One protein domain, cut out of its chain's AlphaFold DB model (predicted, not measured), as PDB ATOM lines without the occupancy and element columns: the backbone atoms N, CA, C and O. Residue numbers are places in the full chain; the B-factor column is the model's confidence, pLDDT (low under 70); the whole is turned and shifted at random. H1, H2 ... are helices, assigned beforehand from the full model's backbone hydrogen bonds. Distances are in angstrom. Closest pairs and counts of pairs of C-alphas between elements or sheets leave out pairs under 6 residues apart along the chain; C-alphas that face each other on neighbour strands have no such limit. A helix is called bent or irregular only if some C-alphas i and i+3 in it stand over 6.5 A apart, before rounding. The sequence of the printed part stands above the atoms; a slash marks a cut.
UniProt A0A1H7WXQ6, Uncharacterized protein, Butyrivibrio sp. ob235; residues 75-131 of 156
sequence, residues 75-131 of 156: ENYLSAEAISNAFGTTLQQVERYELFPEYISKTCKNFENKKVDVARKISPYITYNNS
ATOM      1  N   GLU A  75      11.866 -27.538   8.287       96.69
ATOM      2  CA  GLU A  75      12.805 -27.731   7.188       96.69
ATOM      3  C   GLU A  75      13.376 -29.157   7.132       96.69
ATOM      4  O   GLU A  75      13.799 -29.592   6.060       96.69
ATOM      5  N   ASN A  76      13.317 -29.942   8.220       97.50
ATOM      6  CA  ASN A  76      13.728 -31.354   8.182       97.50
ATOM      7  C   ASN A  76      12.837 -32.220   7.274       97.50
ATOM      8  O   ASN A  76      13.190 -33.363   6.983       97.50
ATOM      9  N   TYR A  77      11.689 -31.703   6.828       97.56
ATOM     10  CA  TYR A  77      10.848 -32.367   5.837       97.56
ATOM     11  C   TYR A  77      11.294 -32.140   4.386       97.56
ATOM     12  O   TYR A  77      10.763 -32.789   3.486       97.56
ATOM     13  N   LEU A  78      12.253 -31.244   4.136       96.88
ATOM     14  CA  LEU A  78      12.795 -31.038   2.796       96.88
ATOM     15  C   LEU A  78      13.618 -32.259   2.376       96.88
ATOM     16  O   LEU A  78      14.523 -32.704   3.088       96.88
ATOM     17  N   SER A  79      13.305 -32.803   1.203       97.50
ATOM     18  CA  SER A  79      14.019 -33.956   0.667       97.50
ATOM     19  C   SER A  79      15.419 -33.567   0.193       97.50
ATOM     20  O   SER A  79      15.626 -32.509  -0.410       97.50
ATOM     21  N   ALA A  80      16.396 -34.442   0.439       97.12
ATOM     22  CA  ALA A  80      17.769 -34.255  -0.024       97.12
ATOM     23  C   ALA A  80      17.821 -34.078  -1.541       97.12
ATOM     24  O   ALA A  80      18.607 -33.279  -2.038       97.12
ATOM     25  N   GLU A  81      16.960 -34.798  -2.263       97.62
ATOM     26  CA  GLU A  81      16.829 -34.735  -3.715       97.62
ATOM     27  C   GLU A  81      16.381 -33.345  -4.187       97.62
ATOM     28  O   GLU A  81      17.027 -32.763  -5.056       97.62
ATOM     29  N   ALA A  82      15.340 -32.761  -3.579       97.69
ATOM     30  CA  ALA A  82      14.882 -31.421  -3.950       97.69
ATOM     31  C   ALA A  82      15.972 -30.365  -3.706       97.69
ATOM     32  O   ALA A  82      16.199 -29.491  -4.540       97.69
ATOM     33  N   ILE A  83      16.691 -30.473  -2.583       97.12
ATOM     34  CA  ILE A  83      17.811 -29.579  -2.263       97.12
ATOM     35  C   ILE A  83      18.977 -29.794  -3.242       97.12
ATOM     36  O   ILE A  83      19.550 -28.831  -3.748       97.12
ATOM     37  N   SER A  84      19.314 -31.048  -3.535       97.12
ATOM     38  CA  SER A  84      20.388 -31.436  -4.457       97.12
ATOM     39  C   SER A  84      20.144 -30.869  -5.854       97.12
ATOM     40  O   SER A  84      21.017 -30.193  -6.401       97.12
ATOM     41  N   ASN A  85      18.924 -31.023  -6.374       97.00
ATOM     42  CA  ASN A  85      18.508 -30.468  -7.662       97.00
ATOM     43  C   ASN A  85      18.543 -28.936  -7.669       97.00
ATOM     44  O   ASN A  85      19.033 -28.324  -8.616       97.00
ATOM     45  N   ALA A  86      18.082 -28.302  -6.588       96.75
ATOM     46  CA  ALA A  86      18.082 -26.851  -6.469       96.75
ATOM     47  C   ALA A  86      19.499 -26.258  -6.491       96.75
ATOM     48  O   ALA A  86      19.724 -25.209  -7.098       96.75
ATOM     49  N   PHE A  87      20.460 -26.897  -5.824       95.44
ATOM     50  CA  PHE A  87      21.811 -26.360  -5.646       95.44
ATOM     51  C   PHE A  87      22.884 -27.003  -6.531       95.44
ATOM     52  O   PHE A  87      24.023 -26.544  -6.488       95.44
ATOM     53  N   GLY A  88      22.542 -28.010  -7.339       95.31
ATOM     54  CA  GLY A  88      23.501 -28.728  -8.184       95.31
ATOM     55  C   GLY A  88      24.557 -29.472  -7.363       95.31
ATOM     56  O   GLY A  88      25.740 -29.430  -7.685       95.31
ATOM     57  N   THR A  89      24.139 -30.091  -6.260       94.56
ATOM     58  CA  THR A  89      25.007 -30.827  -5.328       94.56
ATOM     59  C   THR A  89      24.430 -32.213  -5.056       94.56
ATOM     60  O   THR A  89      23.318 -32.501  -5.483       94.56
ATOM     61  N   THR A  90      25.148 -33.048  -4.309       94.38
ATOM     62  CA  THR A  90      24.645 -34.331  -3.809       94.38
ATOM     63  C   THR A  90      24.653 -34.308  -2.290       94.38
ATOM     64  O   THR A  90      25.715 -34.245  -1.669       94.38
ATOM     65  N   LEU A  91      23.469 -34.367  -1.684       93.94
ATOM     66  CA  LEU A  91      23.301 -34.415  -0.234       93.94
ATOM     67  C   LEU A  91      22.649 -35.722   0.205       93.94
ATOM     68  O   LEU A  91      21.827 -36.299  -0.503       93.94
ATOM     69  N   GLN A  92      23.014 -36.164   1.406       95.69
ATOM     70  CA  GLN A  92      22.260 -37.186   2.130       95.69
ATOM     71  C   GLN A  92      21.045 -36.545   2.798       95.69
ATOM     72  O   GLN A  92      21.048 -35.343   3.045       95.69
ATOM     73  N   GLN A  93      20.010 -37.329   3.091       96.94
ATOM     74  CA  GLN A  93      18.831 -36.824   3.794       96.94
ATOM     75  C   GLN A  93      19.209 -36.273   5.168       96.94
ATOM     76  O   GLN A  93      19.958 -36.910   5.903       96.94
ATOM     77  N   VAL A  94      18.674 -35.095   5.503       96.19
ATOM     78  CA  VAL A  94      18.845 -34.508   6.834       96.19
ATOM     79  C   VAL A  94      18.269 -35.447   7.886       96.19
ATOM     80  O   VAL A  94      17.144 -35.941   7.752       96.19
ATOM     81  N   GLU A  95      19.044 -35.693   8.936       96.00
ATOM     82  CA  GLU A  95      18.620 -36.588   9.999       96.00
ATOM     83  C   GLU A  95      17.496 -35.963  10.828       96.00
ATOM     84  O   GLU A  95      17.409 -34.749  11.019       96.00
ATOM     85  N   ARG A  96      16.628 -36.813  11.384       96.25
ATOM     86  CA  ARG A  96      15.390 -36.386  12.063       96.25
ATOM     87  C   ARG A  96      15.601 -35.303  13.131       96.25
ATOM     88  O   ARG A  96      14.733 -34.459  13.317       96.25
ATOM     89  N   TYR A  97      16.701 -35.370  13.874       96.31
ATOM     90  CA  TYR A  97      16.981 -34.474  15.003       96.31
ATOM     91  C   TYR A  97      18.101 -33.465  14.724       96.31
ATOM     92  O   TYR A  97      18.530 -32.756  15.638       96.31
ATOM     93  N   GLU A  98      18.592 -33.429  13.487       95.38
ATOM     94  CA  GLU A  98      19.660 -32.537  13.052       95.38
ATOM     95  C   GLU A  98      19.132 -31.110  12.861       95.38
ATOM     96  O   GLU A  98      17.987 -30.899  12.457       95.38
ATOM     97  N   LEU A  99      19.973 -30.124  13.185       95.62
ATOM     98  CA  LEU A  99      19.669 -28.710  12.983       95.62
ATOM     99  C   LEU A  99      19.802 -28.388  11.489       95.62
ATOM    100  O   LEU A  99      20.896 -28.486  10.928       95.62
ATOM    101  N   PHE A 100      18.705 -28.000  10.838       95.88
ATOM    102  CA  PHE A 100      18.698 -27.819   9.388       95.88
ATOM    103  C   PHE A 100      19.689 -26.740   8.904       95.88
ATOM    104  O   PHE A 100      20.389 -26.985   7.918       95.88
ATOM    105  N   PRO A 101      19.842 -25.588   9.591       95.06
ATOM    106  CA  PRO A 101      20.873 -24.603   9.259       95.06
ATOM    107  C   PRO A 101      22.305 -25.158   9.222       95.06
ATOM    108  O   PRO A 101      23.084 -24.765   8.355       95.06
ATOM    109  N   GLU A 102      22.658 -26.078  10.125       94.25
ATOM    110  CA  GLU A 102      23.978 -26.725  10.131       94.25
ATOM    111  C   GLU A 102      24.115 -27.683   8.947       94.25
ATOM    112  O   GLU A 102      25.105 -27.614   8.213       94.25
ATOM    113  N   TYR A 103      23.088 -28.500   8.706       95.19
ATOM    114  CA  TYR A 103      23.012 -29.416   7.569       95.19
ATOM    115  C   TYR A 103      23.200 -28.689   6.225       95.19
ATOM    116  O   TYR A 103      24.063 -29.055   5.420       95.19
ATOM    117  N   ILE A 104      22.448 -27.608   5.991       94.69
ATOM    118  CA  ILE A 104      22.450 -26.895   4.707       94.69
ATOM    119  C   ILE A 104      23.662 -25.973   4.536       94.69
ATOM    120  O   ILE A 104      23.984 -25.601   3.407       94.69
ATOM    121  N   SER A 105      24.366 -25.619   5.618       92.06
ATOM    122  CA  SER A 105      25.493 -24.669   5.594       92.06
ATOM    123  C   SER A 105      26.616 -25.059   4.623       92.06
ATOM    124  O   SER A 105      27.276 -24.181   4.061       92.06
ATOM    125  N   LYS A 106      26.791 -26.366   4.379       84.81
ATOM    126  CA  LYS A 106      27.750 -26.927   3.411       84.81
ATOM    127  C   LYS A 106      27.445 -26.509   1.970       84.81
ATOM    128  O   LYS A 106      28.357 -26.388   1.160       84.81
ATOM    129  N   THR A 107      26.175 -26.252   1.674       91.25
ATOM    130  CA  THR A 107      25.664 -25.928   0.338       91.25
ATOM    131  C   THR A 107      25.265 -24.457   0.231       91.25
ATOM    132  O   THR A 107      25.524 -23.799  -0.776       91.25
ATOM    133  N   CYS A 108      24.649 -23.908   1.279       90.94
ATOM    134  CA  CYS A 108      24.165 -22.538   1.339       90.94
ATOM    135  C   CYS A 108      24.641 -21.859   2.627       90.94
ATOM    136  O   CYS A 108      24.073 -22.037   3.706       90.94
ATOM    137  N   LYS A 109      25.676 -21.023   2.508       90.50
ATOM    138  CA  LYS A 109      26.122 -20.172   3.617       90.50
ATOM    139  C   LYS A 109      25.069 -19.110   3.940       90.50
ATOM    140  O   LYS A 109      24.466 -18.525   3.035       90.50
ATOM    141  N   ASN A 110      24.939 -18.795   5.228       88.75
ATOM    142  CA  ASN A 110      24.010 -17.795   5.766       88.75
ATOM    143  C   ASN A 110      22.538 -18.097   5.432       88.75
ATOM    144  O   ASN A 110      21.783 -17.182   5.105       88.75
ATOM    145  N   PHE A 111      22.144 -19.374   5.512       91.81
ATOM    146  CA  PHE A 111      20.772 -19.834   5.269       91.81
ATOM    147  C   PHE A 111      19.719 -19.020   6.035       91.81
ATOM    148  O   PHE A 111      18.722 -18.616   5.444       91.81
ATOM    149  N   GLU A 112      19.969 -18.706   7.309       89.25
ATOM    150  CA  GLU A 112      19.048 -17.940   8.164       89.25
ATOM    151  C   GLU A 112      18.609 -16.601   7.550       89.25
ATOM    152  O   GLU A 112      17.439 -16.237   7.622       89.25
ATOM    153  N   ASN A 113      19.516 -15.909   6.856       91.69
ATOM    154  CA  ASN A 113      19.223 -14.623   6.214       91.69
ATOM    155  C   ASN A 113      18.620 -14.778   4.809       91.69
ATOM    156  O   ASN A 113      18.266 -13.789   4.176       91.69
ATOM    157  N   LYS A 114      18.551 -16.009   4.295       93.00
ATOM    158  CA  LYS A 114      18.171 -16.336   2.915       93.00
ATOM    159  C   LYS A 114      17.010 -17.321   2.841       93.00
ATOM    160  O   LYS A 114      16.751 -17.848   1.764       93.00
ATOM    161  N   LYS A 115      16.300 -17.580   3.948       91.31
ATOM    162  CA  LYS A 115      15.238 -18.602   4.013       91.31
ATOM    163  C   LYS A 115      14.234 -18.481   2.873       91.31
ATOM    164  O   LYS A 115      13.924 -19.475   2.228       91.31
ATOM    165  N   VAL A 116      13.784 -17.261   2.582       94.06
ATOM    166  CA  VAL A 116      12.815 -16.999   1.508       94.06
ATOM    167  C   VAL A 116      13.392 -17.349   0.134       94.06
ATOM    168  O   VAL A 116      12.737 -18.030  -0.650       94.06
ATOM    169  N   ASP A 117      14.623 -16.930  -0.157       94.06
ATOM    170  CA  ASP A 117      15.265 -17.203  -1.448       94.06
ATOM    171  C   ASP A 117      15.582 -18.690  -1.618       94.06
ATOM    172  O   ASP A 117      15.382 -19.256  -2.691       94.06
ATOM    173  N   VAL A 118      16.019 -19.345  -0.543       94.25
ATOM    174  CA  VAL A 118      16.267 -20.788  -0.516       94.25
ATOM    175  C   VAL A 118      14.961 -21.559  -0.716       94.25
ATOM    176  O   VAL A 118      14.926 -22.470  -1.539       94.25
ATOM    177  N   ALA A 119      13.871 -21.157  -0.059       94.69
ATOM    178  CA  ALA A 119      12.556 -21.761  -0.250       94.69
ATOM    179  C   ALA A 119      12.067 -21.611  -1.697       94.69
ATOM    180  O   ALA A 119      11.682 -22.600  -2.316       94.69
ATOM    181  N   ARG A 120      12.160 -20.405  -2.279       96.88
ATOM    182  CA  ARG A 120      11.824 -20.166  -3.696       96.88
ATOM    183  C   ARG A 120      12.649 -21.030  -4.641       96.88
ATOM    184  O   ARG A 120      12.126 -21.499  -5.644       96.88
ATOM    185  N   LYS A 121      13.925 -21.241  -4.323       96.62
ATOM    186  CA  LYS A 121      14.841 -22.040  -5.137       96.62
ATOM    187  C   LYS A 121      14.570 -23.546  -5.035       96.62
ATOM    188  O   LYS A 121      14.705 -24.239  -6.035       96.62
ATOM    189  N   ILE A 122      14.187 -24.049  -3.858       96.88
ATOM    190  CA  ILE A 122      13.898 -25.476  -3.626       96.88
ATOM    191  C   ILE A 122      12.484 -25.853  -4.083       96.88
ATOM    192  O   ILE A 122      12.296 -26.943  -4.616       96.88
ATOM    193  N   SER A 123      11.500 -24.966  -3.910       97.19
ATOM    194  CA  SER A 123      10.076 -25.254  -4.145       97.19
ATOM    195  C   SER A 123       9.756 -25.913  -5.497       97.19
ATOM    196  O   SER A 123       8.939 -26.830  -5.485       97.19
ATOM    197  N   PRO A 124      10.366 -25.528  -6.639       98.00
ATOM    198  CA  PRO A 124      10.099 -26.169  -7.931       98.00
ATOM    199  C   PRO A 124      10.502 -27.648  -8.001       98.00
ATOM    200  O   PRO A 124      10.020 -28.373  -8.863       98.00
ATOM    201  N   TYR A 125      11.386 -28.096  -7.107       98.00
ATOM    202  CA  TYR A 125      11.914 -29.461  -7.073       98.00
ATOM    203  C   TYR A 125      11.234 -30.340  -6.016       98.00
ATOM    204  O   TYR A 125      11.561 -31.523  -5.896       98.00
ATOM    205  N   ILE A 126      10.294 -29.793  -5.240       97.06
ATOM    206  CA  ILE A 126       9.505 -30.568  -4.280       97.06
ATOM    207  C   ILE A 126       8.442 -31.340  -5.059       97.06
ATOM    208  O   ILE A 126       7.563 -30.754  -5.688       97.06
ATOM    209  N   THR A 127       8.513 -32.668  -5.006       97.06
ATOM    210  CA  THR A 127       7.551 -33.551  -5.674       97.06
ATOM    211  C   THR A 127       6.948 -34.526  -4.677       97.06
ATOM    212  O   THR A 127       7.532 -34.808  -3.630       97.06
ATOM    213  N   TYR A 128       5.791 -35.101  -5.014       95.75
ATOM    214  CA  TYR A 128       5.198 -36.155  -4.192       95.75
ATOM    215  C   TYR A 128       6.182 -37.315  -3.970       95.75
ATOM    216  O   TYR A 128       6.379 -37.738  -2.835       95.75
ATOM    217  N   ASN A 129       6.858 -37.773  -5.026       97.19
ATOM    218  CA  ASN A 129       7.740 -38.941  -4.966       97.19
ATOM    219  C   ASN A 129       8.935 -38.735  -4.029       97.19
ATOM    220  O   ASN A 129       9.241 -39.622  -3.237       97.19
ATOM    221  N   ASN A 130       9.571 -37.561  -4.069       96.38
ATOM    222  CA  ASN A 130      10.726 -37.293  -3.211       96.38
ATOM    223  C   ASN A 130      10.347 -36.874  -1.782       96.38
ATOM    224  O   ASN A 130      11.205 -36.855  -0.905       96.38
ATOM    225  N   SER A 131       9.072 -36.567  -1.528       95.81
ATOM    226  CA  SER A 131       8.603 -36.055  -0.233       95.81
ATOM    227  C   SER A 131       7.767 -37.063   0.563       95.81
ATOM    228  O   SER A 131       7.727 -37.000   1.790       95.81
TER     229      SER A 131
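Overview. This is residues 75 to 131 of the 156 residues of an uncharacterized protein of Butyrivibrio sp. ob235 (UniProt A0A1H7WXQ6). The longest helix, H3, makes one side of a small all-helix body; H1 meets the last part of H3 nearly at a right angle, and short H2 lies by its first part. A long loop, residues 88 to 99, swings out away from H3 between H1 and H2, and tiny H4 sits past the end of H3, near H1. The printed part has 57 residues with four named helices, H1, H2, H3 and H4 along the chain, and no named strand. It is compact, with a radius of gyration of the C-alphas of 10.3 A and spans of 28 by 24 by 17 A.

Arrangement. H1, residues 80 to 87, touches H3, residues 111 to 125, with the C-alphas of Ala 82 and Tyr 125 closest at 4.7 A. Their lines are about perpendicular, at 77 degrees, and H3 touches H1 with residues 121 to 125 alone. H2, residues 100 to 104, only just touches H3, with 3 pairs of C-alphas within 8 A; the closest are those of Pro 101 and Phe 111, 6.2 A apart, and H3 takes part with residues 111 to 112 alone. H4, residues 128 to 131, is close to H1 but not clearly touching, with the C-alphas of Glu 81 and Asn 130 closest at 6.6 A. H2 and H4 are apart. Every O i to N i+4 pair is within hydrogen-bond range in H1 and H2, 7 of 11 are in H3, and H4 is too short for such a pair.

Along the chain. H1 begins at C-alpha 80 (17.769, -34.255, -0.024) and is 10.5 A long. H2 is 6.1 A long. H3, 18.0 A long, ends at C-alpha 125 (11.914, -29.461, -7.073) and is irregular: C-alphas 113 and 116 are 8.3 A apart. H4, 5.2 A long, ends at C-alpha 131 (8.603, -36.055, -0.233).

Size, cuts and confidence. The C-alphas farthest apart, those of Asn 113 and Asn 129, are 29.1 A apart. The printed part has no cut. The link from H1 to H2 is long, with 12 residues. The mean pLDDT of the printed part is 95.1, and no printed residue is under 70.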